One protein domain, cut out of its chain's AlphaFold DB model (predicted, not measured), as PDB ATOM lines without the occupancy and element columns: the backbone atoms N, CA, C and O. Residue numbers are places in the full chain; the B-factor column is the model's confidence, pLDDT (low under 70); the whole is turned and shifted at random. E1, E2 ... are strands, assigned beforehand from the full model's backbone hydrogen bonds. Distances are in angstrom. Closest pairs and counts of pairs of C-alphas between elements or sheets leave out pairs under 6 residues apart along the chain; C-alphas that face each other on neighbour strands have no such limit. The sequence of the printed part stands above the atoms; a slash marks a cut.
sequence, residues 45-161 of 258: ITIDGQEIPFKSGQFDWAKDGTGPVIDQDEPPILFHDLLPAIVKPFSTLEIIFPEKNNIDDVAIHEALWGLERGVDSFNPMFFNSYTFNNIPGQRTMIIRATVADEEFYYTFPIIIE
ATOM      1  N   ILE A  45     -41.501 136.224 171.094       91.62
ATOM      2  CA  ILE A  45     -41.316 136.425 172.535       91.62
ATOM      3  C   ILE A  45     -39.936 135.904 172.916       91.62
ATOM      4  O   ILE A  45     -39.635 134.725 172.713       91.62
ATOM      5  N   THR A  46     -39.097 136.772 173.476       92.94
ATOM      6  CA  THR A  46     -37.740 136.397 173.886       92.94
ATOM      7  C   THR A  46     -37.421 136.830 175.304       92.94
ATOM      8  O   THR A  46     -37.877 137.883 175.730       92.94
ATOM      9  N   ILE A  47     -36.595 136.052 176.003       90.38
ATOM     10  CA  ILE A  47     -35.952 136.437 177.263       90.38
ATOM     11  C   ILE A  47     -34.444 136.452 177.016       90.38
ATOM     12  O   ILE A  47     -33.889 135.431 176.613       90.38
ATOM     13  N   ASP A  48     -33.795 137.605 177.184       85.50
ATOM     14  CA  ASP A  48     -32.374 137.819 176.849       85.50
ATOM     15  C   ASP A  48     -32.012 137.360 175.419       85.50
ATOM     16  O   ASP A  48     -30.953 136.789 175.153       85.50
ATOM     17  N   GLY A  49     -32.936 137.567 174.476       87.00
ATOM     18  CA  GLY A  49     -32.794 137.150 173.080       87.00
ATOM     19  C   GLY A  49     -33.017 135.655 172.812       87.00
ATOM     20  O   GLY A  49     -33.020 135.254 171.645       87.00
ATOM     21  N   GLN A  50     -33.248 134.828 173.839       91.94
ATOM     22  CA  GLN A  50     -33.664 133.435 173.679       91.94
ATOM     23  C   GLN A  50     -35.180 133.347 173.498       91.94
ATOM     24  O   GLN A  50     -35.942 133.847 174.318       91.94
ATOM     25  N   GLU A  51     -35.619 132.681 172.435       92.44
ATOM     26  CA  GLU A  51     -37.039 132.499 172.137       92.44
ATOM     27  C   GLU A  51     -37.719 131.553 173.132       92.44
ATOM     28  O   GLU A  51     -37.168 130.505 173.488       92.44
ATOM     29  N   ILE A  52     -38.912 131.942 173.583       91.12
ATOM     30  CA  ILE A  52     -39.676 131.218 174.598       91.12
ATOM     31  C   ILE A  52     -40.886 130.543 173.953       91.12
ATOM     32  O   ILE A  52     -41.663 131.223 173.284       91.12
ATOM     33  N   PRO A  53     -41.097 129.232 174.166       88.44
ATOM     34  CA  PRO A  53     -42.318 128.576 173.724       88.44
ATOM     35  C   PRO A  53     -43.515 129.083 174.537       88.44
ATOM     36  O   PRO A  53     -43.463 129.149 175.765       88.44
ATOM     37  N   PHE A  54     -44.611 129.392 173.851       86.88
ATOM     38  CA  PHE A  54     -45.838 129.898 174.458       86.88
ATOM     39  C   PHE A  54     -47.075 129.200 173.887       86.88
ATOM     40  O   PHE A  54     -47.023 128.518 172.860       86.88
ATOM     41  N   LYS A  55     -48.207 129.376 174.568       83.69
ATOM     42  CA  LYS A  55     -49.544 129.052 174.059       83.69
ATOM     43  C   LYS A  55     -50.316 130.343 173.845       83.69
ATOM     44  O   LYS A  55     -50.257 131.232 174.696       83.69
ATOM     45  N   SER A  56     -51.025 130.435 172.725       81.88
ATOM     46  CA  SER A  56     -51.839 131.591 172.357       81.88
ATOM     47  C   SER A  56     -53.318 131.234 172.212       81.88
ATOM     48  O   SER A  56     -53.664 130.082 171.941       81.88
ATOM     49  N   GLY A  57     -54.192 132.218 172.415       75.62
ATOM     50  CA  GLY A  57     -55.635 132.054 172.261       75.62
ATOM     51  C   GLY A  57     -56.424 133.321 172.586       75.62
ATOM     52  O   GLY A  57     -55.868 134.301 173.079       75.62
ATOM     53  N   GLN A  58     -57.728 133.274 172.325       73.06
ATOM     54  CA  GLN A  58     -58.701 134.293 172.719       73.06
ATOM     55  C   GLN A  58     -59.567 133.720 173.843       73.06
ATOM     56  O   GLN A  58     -60.091 132.614 173.709       73.06
ATOM     57  N   PHE A  59     -59.677 134.434 174.963       71.00
ATOM     58  CA  PHE A  59     -60.488 134.003 176.099       71.00
ATOM     59  C   PHE A  59     -60.858 135.179 177.000       71.00
ATOM     60  O   PHE A  59     -60.097 136.133 177.141       71.00
ATOM     61  N   ASP A  60     -62.026 135.079 177.626       66.81
ATOM     62  CA  ASP A  60     -62.490 136.035 178.626       66.81
ATOM     63  C   ASP A  60     -61.880 135.716 179.993       66.81
ATOM     64  O   ASP A  60     -61.539 134.569 180.272       66.81
ATOM     65  N   TRP A  61     -61.779 136.708 180.881       66.69
ATOM     66  CA  TRP A  61     -61.308 136.529 182.260       66.69
ATOM     67  C   TRP A  61     -62.431 136.737 183.269       66.69
ATOM     68  O   TRP A  61     -63.295 137.603 183.095       66.69
ATOM     69  N   ALA A  62     -62.440 135.931 184.331       61.41
ATOM     70  CA  ALA A  62     -63.435 136.051 185.383       61.41
ATOM     71  C   ALA A  62     -63.352 137.443 186.024       61.41
ATOM     72  O   ALA A  62     -62.269 137.990 186.230       61.41
ATOM     73  N   LYS A  63     -64.510 138.034 186.350       53.78
ATOM     74  CA  LYS A  63     -64.595 139.405 186.896       53.78
ATOM     75  C   LYS A  63     -63.882 139.583 188.238       53.78
ATOM     76  O   LYS A  63     -63.574 140.709 188.611       53.78
ATOM     77  N   ASP A  64     -63.665 138.496 188.968       54.75
ATOM     78  CA  ASP A  64     -62.918 138.440 190.226       54.75
ATOM     79  C   ASP A  64     -61.454 138.017 190.032       54.75
ATOM     80  O   ASP A  64     -60.735 137.816 191.007       54.75
ATOM     81  N   GLY A  65     -61.015 137.890 188.779       51.66
ATOM     82  CA  GLY A  65     -59.663 137.516 188.429       51.66
ATOM     83  C   GLY A  65     -59.367 136.036 188.610       51.66
ATOM     84  O   GLY A  65     -58.217 135.700 188.455       51.66
ATOM     85  N   THR A  66     -60.317 135.133 188.868       51.00
ATOM     86  CA  THR A  66     -60.049 133.701 189.172       51.00
ATOM     87  C   THR A  66     -59.637 132.810 187.981       51.00
ATOM     88  O   THR A  66     -59.765 131.587 188.029       51.00
ATOM     89  N   GLY A  67     -59.104 133.398 186.909       58.06
ATOM     90  CA  GLY A  67     -58.708 132.684 185.691       58.06
ATOM     91  C   GLY A  67     -59.641 132.953 184.504       58.06
ATOM     92  O   GLY A  67     -60.486 133.851 184.577       58.06
ATOM     93  N   PRO A  68     -59.467 132.241 183.377       59.09
ATOM     94  CA  PRO A  68     -60.309 132.431 182.202       59.09
ATOM     95  C   PRO A  68     -61.767 132.019 182.477       59.09
ATOM     96  O   PRO A  68     -62.014 130.993 183.111       59.09
ATOM     97  N   VAL A  69     -62.743 132.791 181.981       59.12
ATOM     98  CA  VAL A  69     -64.150 132.366 181.916       59.12
ATOM     99  C   VAL A  69     -64.246 131.311 180.829       59.12
ATOM    100  O   VAL A  69     -64.158 131.597 179.638       59.12
ATOM    101  N   ILE A  70     -64.394 130.068 181.259       54.16
ATOM    102  CA  ILE A  70     -64.530 128.928 180.365       54.16
ATOM    103  C   ILE A  70     -66.027 128.706 180.142       54.16
ATOM    104  O   ILE A  70     -66.703 128.161 181.010       54.16
ATOM    105  N   ASP A  71     -66.545 129.135 178.991       47.09
ATOM    106  CA  ASP A  71     -67.918 128.835 178.540       47.09
ATOM    107  C   ASP A  71     -67.954 127.590 177.617       47.09
ATOM    108  O   ASP A  71     -68.856 127.410 176.803       47.09
ATOM    109  N   GLN A  72     -66.923 126.737 177.698       44.31
ATOM    110  CA  GLN A  72     -66.741 125.529 176.878       44.31
ATOM    111  C   GLN A  72     -66.730 124.262 177.754       44.31
ATOM    112  O   GLN A  72     -66.279 124.305 178.896       44.31
ATOM    113  N   ASP A  73     -67.202 123.129 177.209       39.06
ATOM    114  CA  ASP A  73     -67.333 121.841 177.925       39.06
ATOM    115  C   ASP A  73     -66.000 121.307 178.496       39.06
ATOM    116  O   ASP A  73     -66.001 120.539 179.460       39.06
ATOM    117  N   GLU A  74     -64.861 121.741 177.948       39.78
ATOM    118  CA  GLU A  74     -63.524 121.514 178.497       39.78
ATOM    119  C   GLU A  74     -62.722 122.826 178.439       39.78
ATOM    120  O   GLU A  74     -62.695 123.477 177.389       39.78
ATOM    121  N   PRO A  75     -62.043 123.244 179.527       44.53
ATOM    122  CA  PRO A  75     -61.100 124.353 179.460       44.53
ATOM    123  C   PRO A  75     -60.042 124.041 178.402       44.53
ATOM    124  O   PRO A  75     -59.518 122.920 178.413       44.53
ATOM    125  N   PRO A  76     -59.635 124.989 177.538       48.88
ATOM    126  CA  PRO A  76     -58.405 124.791 176.797       48.88
ATOM    127  C   PRO A  76     -57.298 124.525 177.824       48.88
ATOM    128  O   PRO A  76     -57.086 125.307 178.754       48.88
ATOM    129  N   ILE A  77     -56.635 123.374 177.694       54.72
ATOM    130  CA  ILE A  77     -55.491 122.968 178.515       54.72
ATOM    131  C   ILE A  77     -54.329 123.892 178.127       54.72
ATOM    132  O   ILE A  77     -53.427 123.538 177.376       54.72
ATOM    133  N   LEU A  78     -54.393 125.142 178.573       55.59
ATOM    134  CA  LEU A  78     -53.489 126.206 178.148       55.59
ATOM    135  C   LEU A  78     -52.085 126.035 178.765       55.59
ATOM    136  O   LEU A  78     -51.133 126.642 178.284       55.59
ATOM    137  N   PHE A  79     -51.929 125.200 179.806       57.31
ATOM    138  CA  PHE A  79     -50.746 125.261 180.680       57.31
ATOM    139  C   PHE A  79     -50.116 123.922 181.071       57.31
ATOM    140  O   PHE A  79     -49.020 123.928 181.622       57.31
ATOM    141  N   HIS A  80     -50.766 122.780 180.826       56.06
ATOM    142  CA  HIS A  80     -50.304 121.519 181.427       56.06
ATOM    143  C   HIS A  80     -49.077 120.911 180.731       56.06
ATOM    144  O   HIS A  80     -48.352 120.143 181.359       56.06
ATOM    145  N   ASP A  81     -48.806 121.306 179.483       68.31
ATOM    146  CA  ASP A  81     -47.762 120.676 178.662       68.31
ATOM    147  C   ASP A  81     -46.522 121.560 178.435       68.31
ATOM    148  O   ASP A  81     -45.560 121.121 177.802       68.31
ATOM    149  N   LEU A  82     -46.517 122.812 178.914       74.81
ATOM    150  CA  LEU A  82     -45.354 123.690 178.776       74.81
ATOM    151  C   LEU A  82     -44.377 123.478 179.934       74.81
ATOM    152  O   LEU A  82     -44.708 123.697 181.098       74.81
ATOM    153  N   LEU A  83     -43.138 123.107 179.603       82.19
ATOM    154  CA  LEU A  83     -42.049 123.111 180.576       82.19
ATOM    155  C   LEU A  83     -41.691 124.562 180.942       82.19
ATOM    156  O   LEU A  83     -41.533 125.379 180.033       82.19
ATOM    157  N   PRO A  84     -41.532 124.891 182.238       86.44
ATOM    158  CA  PRO A  84     -41.138 126.232 182.647       86.44
ATOM    159  C   PRO A  84     -39.774 126.632 182.086       86.44
ATOM    160  O   PRO A  84     -38.803 125.878 182.198       86.44
ATOM    161  N   ALA A  85     -39.685 127.840 181.529       89.12
ATOM    162  CA  ALA A  85     -38.400 128.423 181.174       89.12
ATOM    163  C   ALA A  85     -37.648 128.833 182.447       89.12
ATOM    164  O   ALA A  85     -38.214 129.471 183.335       89.12
ATOM    165  N   ILE A  86     -36.369 128.471 182.536       89.25
ATOM    166  CA  ILE A  86     -35.504 128.898 183.635       89.25
ATOM    167  C   ILE A  86     -34.994 130.304 183.323       89.25
ATOM    168  O   ILE A  86     -34.364 130.522 182.289       89.25
ATOM    169  N   VAL A  87     -35.293 131.252 184.203       86.12
ATOM    170  CA  VAL A  87     -35.044 132.678 183.999       86.12
ATOM    171  C   VAL A  87     -34.121 133.187 185.092       86.12
ATOM    172  O   VAL A  87     -34.368 132.981 186.281       86.12
ATOM    173  N   LYS A  88     -33.060 133.891 184.696       83.31
ATOM    174  CA  LYS A  88     -32.201 134.586 185.654       83.31
ATOM    175  C   LYS A  88     -32.884 135.869 186.124       83.31
ATOM    176  O   LYS A  88     -33.566 136.524 185.329       83.31
ATOM    177  N   PRO A  89     -32.660 136.299 187.370       74.69
ATOM    178  CA  PRO A  89     -33.055 137.636 187.796       74.69
ATOM    179  C   PRO A  89     -32.531 138.711 186.829       74.69
ATOM    180  O   PRO A  89     -31.410 138.596 186.334       74.69
ATOM    181  N   PHE A  90     -33.336 139.749 186.574       69.62
ATOM    182  CA  PHE A  90     -33.042 140.863 185.652       69.62
ATOM    183  C   PHE A  90     -32.926 140.519 184.174       69.62
ATOM    184  O   PHE A  90     -32.565 141.395 183.391       69.62
ATOM    185  N   SER A  91     -33.272 139.295 183.775       78.00
ATOM    186  CA  SER A  91     -33.442 139.019 182.351       78.00
ATOM    187  C   SER A  91     -34.536 139.934 181.783       78.00
ATOM    188  O   SER A  91     -35.495 140.289 182.486       78.00
ATOM    189  N   THR A  92     -34.412 140.314 180.519       81.94
ATOM    190  CA  THR A  92     -35.400 141.157 179.842       81.94
ATOM    191  C   THR A  92     -36.264 140.302 178.927       81.94
ATOM    192  O   THR A  92     -35.772 139.664 177.999       81.94
ATOM    193  N   LEU A  93     -37.567 140.300 179.197       85.06
ATOM    194  CA  LEU A  93     -38.613 139.849 178.293       85.06
ATOM    195  C   LEU A  93     -38.850 140.926 177.230       85.06
ATOM    196  O   LEU A  93     -39.160 142.067 177.561       85.06
ATOM    197  N   GLU A  94     -38.770 140.547 175.963       87.81
ATOM    198  CA  GLU A  94     -39.076 141.393 174.811       87.81
ATOM    199  C   GLU A  94     -40.150 140.731 173.949       87.81
ATOM    200  O   GLU A  94     -40.127 139.515 173.728       87.81
ATOM    201  N   ILE A  95     -41.088 141.541 173.458       87.12
ATOM    202  CA  ILE A  95     -42.195 141.096 172.612       87.12
ATOM    203  C   ILE A  95     -42.146 141.899 171.319       87.12
ATOM    204  O   ILE A  95     -42.315 143.119 171.315       87.12
ATOM    205  N   ILE A  96     -41.910 141.209 170.207       86.31
ATOM    206  CA  ILE A  96     -41.784 141.826 168.888       86.31
ATOM    207  C   ILE A  96     -42.823 141.210 167.965       86.31
ATOM    208  O   ILE A  96     -42.740 140.032 167.632       86.31
ATOM    209  N   PHE A  97     -43.764 142.019 167.493       83.12
ATOM    210  CA  PHE A  97     -44.677 141.614 166.432       83.12
ATOM    211  C   PHE A  97     -44.050 141.968 165.068       83.12
ATOM    212  O   PHE A  97     -43.811 143.153 164.811       83.12
ATOM    213  N   PRO A  98     -43.705 140.970 164.227       69.00
ATOM    214  CA  PRO A  98     -42.923 141.171 163.000       69.00
ATOM    215  C   PRO A  98     -43.654 142.023 161.956       69.00
ATOM    216  O   PRO A  98     -43.026 142.816 161.254       69.00
ATOM    217  N   GLU A  99     -44.978 141.930 161.915       67.50
ATOM    218  CA  GLU A  99     -45.848 142.910 161.280       67.50
ATOM    219  C   GLU A  99     -46.584 143.627 162.414       67.50
ATOM    220  O   GLU A  99     -47.168 142.978 163.283       67.50
ATOM    221  N   LYS A 100     -46.539 144.967 162.468       58.31
ATOM    222  CA  LYS A 100     -47.436 145.730 163.349       58.31
ATOM    223  C   LYS A 100     -48.858 145.543 162.814       58.31
ATOM    224  O   LYS A 100     -49.364 146.411 162.111       58.31
ATOM    225  N   ASN A 101     -49.458 144.393 163.102       59.41
ATOM    226  CA  ASN A 101     -50.775 143.948 162.656       59.41
ATOM    227  C   ASN A 101     -51.882 144.744 163.348       59.41
ATOM    228  O   ASN A 101     -52.699 144.174 164.056       59.41
ATOM    229  N   ASN A 102     -51.869 146.070 163.191       66.75
ATOM    230  CA  ASN A 102     -52.776 146.995 163.870       66.75
ATOM    231  C   ASN A 102     -52.913 146.688 165.371       66.75
ATOM    232  O   ASN A 102     -54.007 146.737 165.916       66.75
ATOM    233  N   ILE A 103     -51.805 146.308 166.016       75.69
ATOM    234  CA  ILE A 103     -51.803 146.077 167.457       75.69
ATOM    235  C   ILE A 103     -51.874 147.441 168.122       75.69
ATOM    236  O   ILE A 103     -50.934 148.236 168.024       75.69
ATOM    237  N   ASP A 104     -53.012 147.695 168.751       76.06
ATOM    238  CA  ASP A 104     -53.352 148.959 169.388       76.06
ATOM    239  C   ASP A 104     -52.726 149.062 170.783       76.06
ATOM    240  O   ASP A 104     -52.252 150.130 171.171       76.06
ATOM    241  N   ASP A 105     -52.675 147.944 171.515       79.12
ATOM    242  CA  ASP A 105     -52.122 147.859 172.869       79.12
ATOM    243  C   ASP A 105     -51.427 146.515 173.111       79.12
ATOM    244  O   ASP A 105     -51.834 145.481 172.578       79.12
ATOM    245  N   VAL A 106     -50.383 146.533 173.944       78.62
ATOM    246  CA  VAL A 106     -49.731 145.332 174.476       78.62
ATOM    247  C   VAL A 106     -49.498 145.530 175.965       78.62
ATOM    248  O   VAL A 106     -48.755 146.425 176.372       78.62
ATOM    249  N   ALA A 107     -50.072 144.641 176.769       77.31
ATOM    250  CA  ALA A 107     -49.933 144.623 178.213       77.31
ATOM    251  C   ALA A 107     -49.320 143.301 178.684       77.31
ATOM    252  O   ALA A 107     -49.666 142.223 178.201       77.31
ATOM    253  N   ILE A 108     -48.410 143.385 179.653       75.81
ATOM    254  CA  ILE A 108     -47.784 142.225 180.295       75.81
ATOM    255  C   ILE A 108     -48.331 142.104 181.717       75.81
ATOM    256  O   ILE A 108     -48.303 143.067 182.490       75.81
ATOM    257  N   HIS A 109     -48.789 140.904 182.055       74.94
ATOM    258  CA  HIS A 109     -49.342 140.517 183.344       74.94
ATOM    259  C   HIS A 109     -48.613 139.286 183.898       74.94
ATOM    260  O   HIS A 109     -48.003 138.502 183.165       74.94
ATOM    261  N   GLU A 110     -48.712 139.106 185.212       72.94
ATOM    262  CA  GLU A 110     -48.131 137.979 185.935       72.94
ATOM    263  C   GLU A 110     -49.175 137.359 186.866       72.94
ATOM    264  O   GLU A 110     -49.867 138.076 187.590       72.94
ATOM    265  N   ALA A 111     -49.251 136.028 186.873       68.94
ATOM    266  CA  ALA A 111     -49.984 135.272 187.879       68.94
ATOM    267  C   ALA A 111     -49.006 134.630 188.874       68.94
ATOM    268  O   ALA A 111     -48.215 133.744 188.522       68.94
ATOM    269  N   LEU A 112     -49.080 135.082 190.128       56.66
ATOM    270  CA  LEU A 112     -48.356 134.494 191.250       56.66
ATOM    271  C   LEU A 112     -49.069 133.199 191.663       56.66
ATOM    272  O   LEU A 112     -50.263 133.215 191.944       56.66
ATOM    273  N   TRP A 113     -48.332 132.086 191.745       54.44
ATOM    274  CA  TRP A 113     -48.840 130.777 192.207       54.44
ATOM    275  C   TRP A 113     -49.810 130.046 191.266       54.44
ATOM    276  O   TRP A 113     -50.467 129.094 191.683       54.44
ATOM    277  N   GLY A 114     -49.859 130.438 189.993       53.25
ATOM    278  CA  GLY A 114     -50.729 129.829 188.987       53.25
ATOM    279  C   GLY A 114     -51.996 130.641 188.719       53.25
ATOM    280  O   GLY A 114     -52.245 131.679 189.321       53.25
ATOM    281  N   LEU A 115     -52.788 130.185 187.751       55.03
ATOM    282  CA  LEU A 115     -53.846 130.988 187.127       55.03
ATOM    283  C   LEU A 115     -55.215 130.883 187.798       55.03
ATOM    284  O   LEU A 115     -56.119 131.628 187.441       55.03
ATOM    285  N   GLU A 116     -55.360 129.998 188.782       48.69
ATOM    286  CA  GLU A 116     -56.612 129.767 189.523       48.69
ATOM    287  C   GLU A 116     -57.006 130.956 190.415       48.69
ATOM    288  O   GLU A 116     -58.159 131.104 190.809       48.69
ATOM    289  N   ARG A 117     -56.042 131.820 190.742       43.50
ATOM    290  CA  ARG A 117     -56.282 133.107 191.414       43.50
ATOM    291  C   ARG A 117     -56.295 134.293 190.447       43.50
ATOM    292  O   ARG A 117     -56.508 135.415 190.887       43.50
ATOM    293  N   GLY A 118     -56.040 133.987 189.171       48.16
ATOM    294  CA  GLY A 118     -55.643 134.852 188.060       48.16
ATOM    295  C   GLY A 118     -54.982 136.170 188.431       48.16
ATOM    296  O   GLY A 118     -54.001 136.175 189.171       48.16
ATOM    297  N   VAL A 119     -55.364 137.251 187.751       50.31
ATOM    298  CA  VAL A 119     -54.517 138.443 187.638       50.31
ATOM    299  C   VAL A 119     -54.730 139.345 188.858       50.31
ATOM    300  O   VAL A 119     -55.589 140.222 188.841       50.31
ATOM    301  N   ASP A 120     -53.927 139.155 189.911       45.38
ATOM    302  CA  ASP A 120     -54.011 139.911 191.180       45.38
ATOM    303  C   ASP A 120     -53.842 141.442 191.016       45.38
ATOM    304  O   ASP A 120     -54.094 142.212 191.941       45.38
ATOM    305  N   SER A 121     -53.463 141.933 189.831       43.47
ATOM    306  CA  SER A 121     -53.648 143.340 189.468       43.47
ATOM    307  C   SER A 121     -53.605 143.545 187.951       43.47
ATOM    308  O   SER A 121     -52.590 143.314 187.298       43.47
ATOM    309  N   PHE A 122     -54.694 144.049 187.368       45.62
ATOM    310  CA  PHE A 122     -54.732 144.554 185.986       45.62
ATOM    311  C   PHE A 122     -54.034 145.922 185.841       45.62
ATOM    312  O   PHE A 122     -54.452 146.752 185.038       45.62
ATOM    313  N   ASN A 123     -52.974 146.184 186.610       40.66
ATOM    314  CA  ASN A 123     -52.087 147.299 186.303       40.66
ATOM    315  C   ASN A 123     -51.037 146.763 185.324       40.66
ATOM    316  O   ASN A 123     -50.215 145.943 185.740       40.66
ATOM    317  N   PRO A 124     -51.079 147.146 184.032       46.34
ATOM    318  CA  PRO A 124     -50.085 146.699 183.066       46.34
ATOM    319  C   PRO A 124     -48.709 147.081 183.596       46.34
ATOM    320  O   PRO A 124     -48.475 148.243 183.934       46.34
ATOM    321  N   MET A 125     -47.817 146.099 183.720       50.97
ATOM    322  CA  MET A 125     -46.505 146.387 184.281       50.97
ATOM    323  C   MET A 125     -45.701 147.263 183.310       50.97
ATOM    324  O   MET A 125     -45.094 148.226 183.765       50.97
ATOM    325  N   PHE A 126     -45.735 146.995 181.993       53.00
ATOM    326  CA  PHE A 126     -44.949 147.727 180.983       53.00
ATOM    327  C   PHE A 126     -45.495 147.552 179.550       53.00
ATOM    328  O   PHE A 126     -46.269 146.631 179.284       53.00
ATOM    329  N   PHE A 127     -45.031 148.407 178.625       59.25
ATOM    330  CA  PHE A 127     -45.304 148.345 177.182       59.25
ATOM    331  C   PHE A 127     -44.146 147.635 176.443       59.25
ATOM    332  O   PHE A 127     -42.999 148.077 176.524       59.25
ATOM    333  N   ASN A 128     -44.436 146.557 175.702       65.50
ATOM    334  CA  ASN A 128     -43.540 145.782 174.807       65.50
ATOM    335  C   ASN A 128     -42.301 145.080 175.405       65.50
ATOM    336  O   ASN A 128     -41.733 144.203 174.752       65.50
ATOM    337  N   SER A 129     -41.863 145.432 176.612       71.44
ATOM    338  CA  SER A 129     -40.734 144.780 177.286       71.44
ATOM    339  C   SER A 129     -40.927 144.762 178.798       71.44
ATOM    340  O   SER A 129     -41.620 145.621 179.336       71.44
ATOM    341  N   TYR A 130     -40.329 143.796 179.489       73.88
ATOM    342  CA  TYR A 130     -40.380 143.664 180.944       73.88
ATOM    343  C   TYR A 130     -39.052 143.140 181.483       73.88
ATOM    344  O   TYR A 130     -38.486 142.211 180.922       73.88
ATOM    345  N   THR A 131     -38.563 143.691 182.592       72.62
ATOM    346  CA  THR A 131     -37.364 143.175 183.269       72.62
ATOM    347  C   THR A 131     -37.770 142.427 184.532       72.62
ATOM    348  O   THR A 131     -38.425 142.996 185.407       72.62
ATOM    349  N   PHE A 132     -37.382 141.153 184.639       73.44
ATOM    350  CA  PHE A 132     -37.744 140.308 185.779       73.44
ATOM    351  C   PHE A 132     -37.090 140.786 187.081       73.44
ATOM    352  O   PHE A 132     -35.924 141.184 187.112       73.44
ATOM    353  N   ASN A 133     -37.832 140.699 188.186       67.81
ATOM    354  CA  ASN A 133     -37.302 140.975 189.521       67.81
ATOM    355  C   ASN A 133     -36.515 139.771 190.087       67.81
ATOM    356  O   ASN A 133     -36.441 138.700 189.490       67.81
ATOM    357  N   ASN A 134     -35.909 139.957 191.259       66.44
ATOM    358  CA  ASN A 134     -35.122 138.935 191.960       66.44
ATOM    359  C   ASN A 134     -35.948 138.147 192.990       66.44
ATOM    360  O   ASN A 134     -35.428 137.758 194.031       66.44
ATOM    361  N   ILE A 135     -37.251 137.979 192.761       69.12
ATOM    362  CA  ILE A 135     -38.097 137.188 193.656       69.12
ATOM    363  C   ILE A 135     -38.195 135.775 193.054       69.12
ATOM    364  O   ILE A 135     -38.879 135.603 192.036       69.12
ATOM    365  N   PRO A 136     -37.520 134.776 193.650       73.50
ATOM    366  CA  PRO A 136     -37.490 133.424 193.112       73.50
ATOM    367  C   PRO A 136     -38.870 132.774 193.162       73.50
ATOM    368  O   PRO A 136     -39.708 133.108 194.003       73.50
ATOM    369  N   GLY A 137     -39.084 131.810 192.272       76.56
ATOM    370  CA  GLY A 137     -40.302 131.011 192.259       76.56
ATOM    371  C   GLY A 137     -40.878 130.799 190.869       76.56
ATOM    372  O   GLY A 137     -40.420 131.363 189.873       76.56
ATOM    373  N   GLN A 138     -41.902 129.953 190.828       81.00
ATOM    374  CA  GLN A 138     -42.650 129.662 189.616       81.00
ATOM    375  C   GLN A 138     -43.725 130.728 189.389       81.00
ATOM    376  O   GLN A 138     -44.483 131.064 190.301       81.00
ATOM    377  N   ARG A 139     -43.798 131.235 188.159       79.38
ATOM    378  CA  ARG A 139     -44.764 132.248 187.717       79.38
ATOM    379  C   ARG A 139     -45.347 131.845 186.375       79.38
ATOM    380  O   ARG A 139     -44.704 131.122 185.611       79.38
ATOM    381  N   THR A 140     -46.523 132.376 186.063       81.69
ATOM    382  CA  THR A 140     -47.060 132.322 184.702       81.69
ATOM    383  C   THR A 140     -47.128 133.726 184.132       81.69
ATOM    384  O   THR A 140     -47.764 134.606 184.715       81.69
ATOM    385  N   MET A 141     -46.475 133.919 182.989       83.69
ATOM    386  CA  MET A 141     -46.548 135.162 182.235       83.69
ATOM    387  C   MET A 141     -47.783 135.146 181.345       83.69
ATOM    388  O   MET A 141     -48.092 134.125 180.726       83.69
ATOM    389  N   ILE A 142     -48.472 136.282 181.281       82.81
ATOM    390  CA  ILE A 142     -49.646 136.494 180.438       82.81
ATOM    391  C   ILE A 142     -49.423 137.798 179.679       82.81
ATOM    392  O   ILE A 142     -49.305 138.863 180.275       82.81
ATOM    393  N   ILE A 143     -49.378 137.728 178.359       84.50
ATOM    394  CA  ILE A 143     -49.303 138.897 177.487       84.50
ATOM    395  C   ILE A 143     -50.671 139.066 176.855       84.50
ATOM    396  O   ILE A 143     -51.175 138.116 176.266       84.50
ATOM    397  N   ARG A 144     -51.242 140.261 176.950       85.06
ATOM    398  CA  ARG A 144     -52.446 140.664 176.231       85.06
ATOM    399  C   ARG A 144     -52.045 141.582 175.085       85.06
ATOM    400  O   ARG A 144     -51.359 142.572 175.322       85.06
ATOM    401  N   ALA A 145     -52.485 141.282 173.874       85.00
ATOM    402  CA  ALA A 145     -52.410 142.186 172.736       85.00
ATOM    403  C   ALA A 145     -53.823 142.511 172.256       85.00
ATOM    404  O   ALA A 145     -54.650 141.608 172.142       85.00
ATOM    405  N   THR A 146     -54.086 143.777 171.958       82.88
ATOM    406  CA  THR A 146     -55.380 144.226 171.439       82.88
ATOM    407  C   THR A 146     -55.241 144.601 169.973       82.88
ATOM    408  O   THR A 146     -54.325 145.339 169.610       82.88
ATOM    409  N   VAL A 147     -56.142 144.090 169.138       82.25
ATOM    410  CA  VAL A 147     -56.271 144.470 167.725       82.25
ATOM    411  C   VAL A 147     -57.717 144.892 167.500       82.25
ATOM    412  O   VAL A 147     -58.626 144.068 167.583       82.25
ATOM    413  N   ALA A 148     -57.935 146.174 167.219       80.56
ATOM    414  CA  ALA A 148     -59.248 146.807 167.237       80.56
ATOM    415  C   ALA A 148     -59.972 146.581 168.581       80.56
ATOM    416  O   ALA A 148     -59.594 147.171 169.589       80.56
ATOM    417  N   ASP A 149     -60.990 145.718 168.598       79.88
ATOM    418  CA  ASP A 149     -61.804 145.399 169.779       79.88
ATOM    419  C   ASP A 149     -61.605 143.943 170.255       79.88
ATOM    420  O   ASP A 149     -62.342 143.460 171.115       79.88
ATOM    421  N   GLU A 150     -60.627 143.227 169.692       80.25
ATOM    422  CA  GLU A 150     -60.326 141.834 170.032       80.25
ATOM    423  C   GLU A 150     -59.060 141.730 170.888       80.25
ATOM    424  O   GLU A 150     -58.040 142.367 170.609       80.25
ATOM    425  N   GLU A 151     -59.123 140.904 171.934       81.00
ATOM    426  CA  GLU A 151     -58.001 140.628 172.832       81.00
ATOM    427  C   GLU A 151     -57.408 139.241 172.564       81.00
ATOM    428  O   GLU A 151     -58.099 138.221 172.596       81.00
ATOM    429  N   PHE A 152     -56.096 139.210 172.358       81.94
ATOM    430  CA  PHE A 152     -55.308 138.000 172.170       81.94
ATOM    431  C   PHE A 152     -54.364 137.812 173.341       81.94
ATOM    432  O   PHE A 152     -53.700 138.755 173.777       81.94
ATOM    433  N   TYR A 153     -54.260 136.579 173.814       83.31
ATOM    434  CA  TYR A 153     -53.451 136.240 174.967       83.31
ATOM    435  C   TYR A 153     -52.336 135.270 174.596       83.31
ATOM    436  O   TYR A 153     -52.558 134.316 173.854       83.31
ATOM    437  N   TYR A 154     -51.150 135.489 175.163       85.12
ATOM    438  CA  TYR A 154     -49.975 134.629 175.023       85.12
ATOM    439  C   TYR A 154     -49.451 134.279 176.404       85.12
ATOM    440  O   TYR A 154     -49.287 135.156 177.252       85.12
ATOM    441  N   THR A 155     -49.196 132.999 176.644       84.19
ATOM    442  CA  THR A 155     -48.919 132.505 177.991       84.19
ATOM    443  C   THR A 155     -47.797 131.485 178.019       84.19
ATOM    444  O   THR A 155     -47.663 130.659 177.113       84.19
ATOM    445  N   PHE A 156     -46.978 131.549 179.068       86.50
ATOM    446  CA  PHE A 156     -45.890 130.604 179.293       86.50
ATOM    447  C   PHE A 156     -45.470 130.574 180.774       86.50
ATOM    448  O   PHE A 156     -45.482 131.613 181.444       86.50
ATOM    449  N   PRO A 157     -45.102 129.396 181.309       86.88
ATOM    450  CA  PRO A 157     -44.565 129.277 182.656       86.88
ATOM    451  C   PRO A 157     -43.075 129.629 182.696       86.88
ATOM    452  O   PRO A 157     -42.307 129.287 181.794       86.88
ATOM    453  N   ILE A 158     -42.653 130.255 183.790       87.62
ATOM    454  CA  ILE A 158     -41.246 130.519 184.091       87.62
ATOM    455  C   ILE A 158     -40.911 130.084 185.518       87.62
ATOM    456  O   ILE A 158     -41.775 130.057 186.397       87.62
ATOM    457  N   ILE A 159     -39.640 129.784 185.752       87.12
ATOM    458  CA  ILE A 159     -39.046 129.664 187.081       87.12
ATOM    459  C   ILE A 159     -37.932 130.696 187.151       87.12
ATOM    460  O   ILE A 159     -36.941 130.584 186.430       87.12
ATOM    461  N   ILE A 160     -38.096 131.693 188.020       82.56
ATOM    462  CA  ILE A 160     -37.001 132.608 188.341       82.56
ATOM    463  C   ILE A 160     -36.054 131.866 189.283       82.56
ATOM    464  O   ILE A 160     -36.475 131.431 190.361       82.56
ATOM    465  N   GLU A 161     -34.804 131.690 188.852       82.94
ATOM    466  CA  GLU A 161     -33.756 131.059 189.655       82.94
ATOM    467  C   GLU A 161     -33.526 131.809 190.971       82.94
ATOM    468  O   GLU A 161     -33.763 133.013 191.094       82.94
TER     469      GLU A 161
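What this domain is: This is residues 45 to 161 of the 258 residues of an uncharacterized protein of Mesobacillus subterraneus (UniProt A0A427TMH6). Three long strands, E5, E7 and E8, make a twisted antiparallel slab, its core the hairpin E7 and E8, and the small sheet E1, E4, E6 is only partly face to face with it. The short strands E2 and E3 line the far side of E8, and a long loop, residues 58 to 84, reaches out to 24 A from the mean of the C-alphas. The printed part has 117 residues, with no named helix and eight named strands, E1 to E8 along the chain; the larger sheet is branched and mixed, the smaller, in the order E1, E4, E6, is antiparallel. The class is all strand, though under half of the residues, 49, are in named elements. The whole is compact, with a radius of gyration of the C-alphas of 13.9 A, and spans 37 by 32 by 26 A.

Where its parts are: E1, residues 45 to 47, begins at C-alpha 45 (-41.316, 136.425, 172.535). E2 is residues 55 to 57, E3 residues 85 to 87, and E4 residues 92 to 96, 12.7 A long. E5, residues 103 to 112, is 26.7 A long, and E6 is residues 129 to 131. E7, residues 137 to 147, is 32.2 A long. E8, residues 150 to 160, is 31.1 A long and ends at C-alpha 160 (-37.001, 132.608, 188.341).

How they stand to each other: E7 and E8 form a hairpin, with N 143 and O 154 at 2.8 A. E5 lies on the other side of E7 from E8, antiparallel to E7, with N 109 and O 142 at 2.8 A. E2 and E3 lie on one side of E8, E7 on the other. E2 is antiparallel to E8, with N 155 and O 55 at 2.8 A; E3 is parallel to it, with N 87 and O 159 at 2.8 A. In the smaller sheet, E4 is the inner strand: N 94 and O 46 of E1 are at 2.8 A, N 93 and O 130 of E6 at 2.7 A. The closest C-alphas of E5 and E6, Ile 108 and Tyr 130, are 7.6 A apart, while E4 is apart from E7 and E8.

The domain as a whole: The C-alphas of Asp 73 and Phe 90, the two farthest apart, are 40.0 A apart. The printed part has no cut. The links E2 to E3 and E5 to E6 are long. Mean pLDDT of the printed part is 71.0, and 49 residues are under 70, among them residues 60 to 81 and 111 to 128.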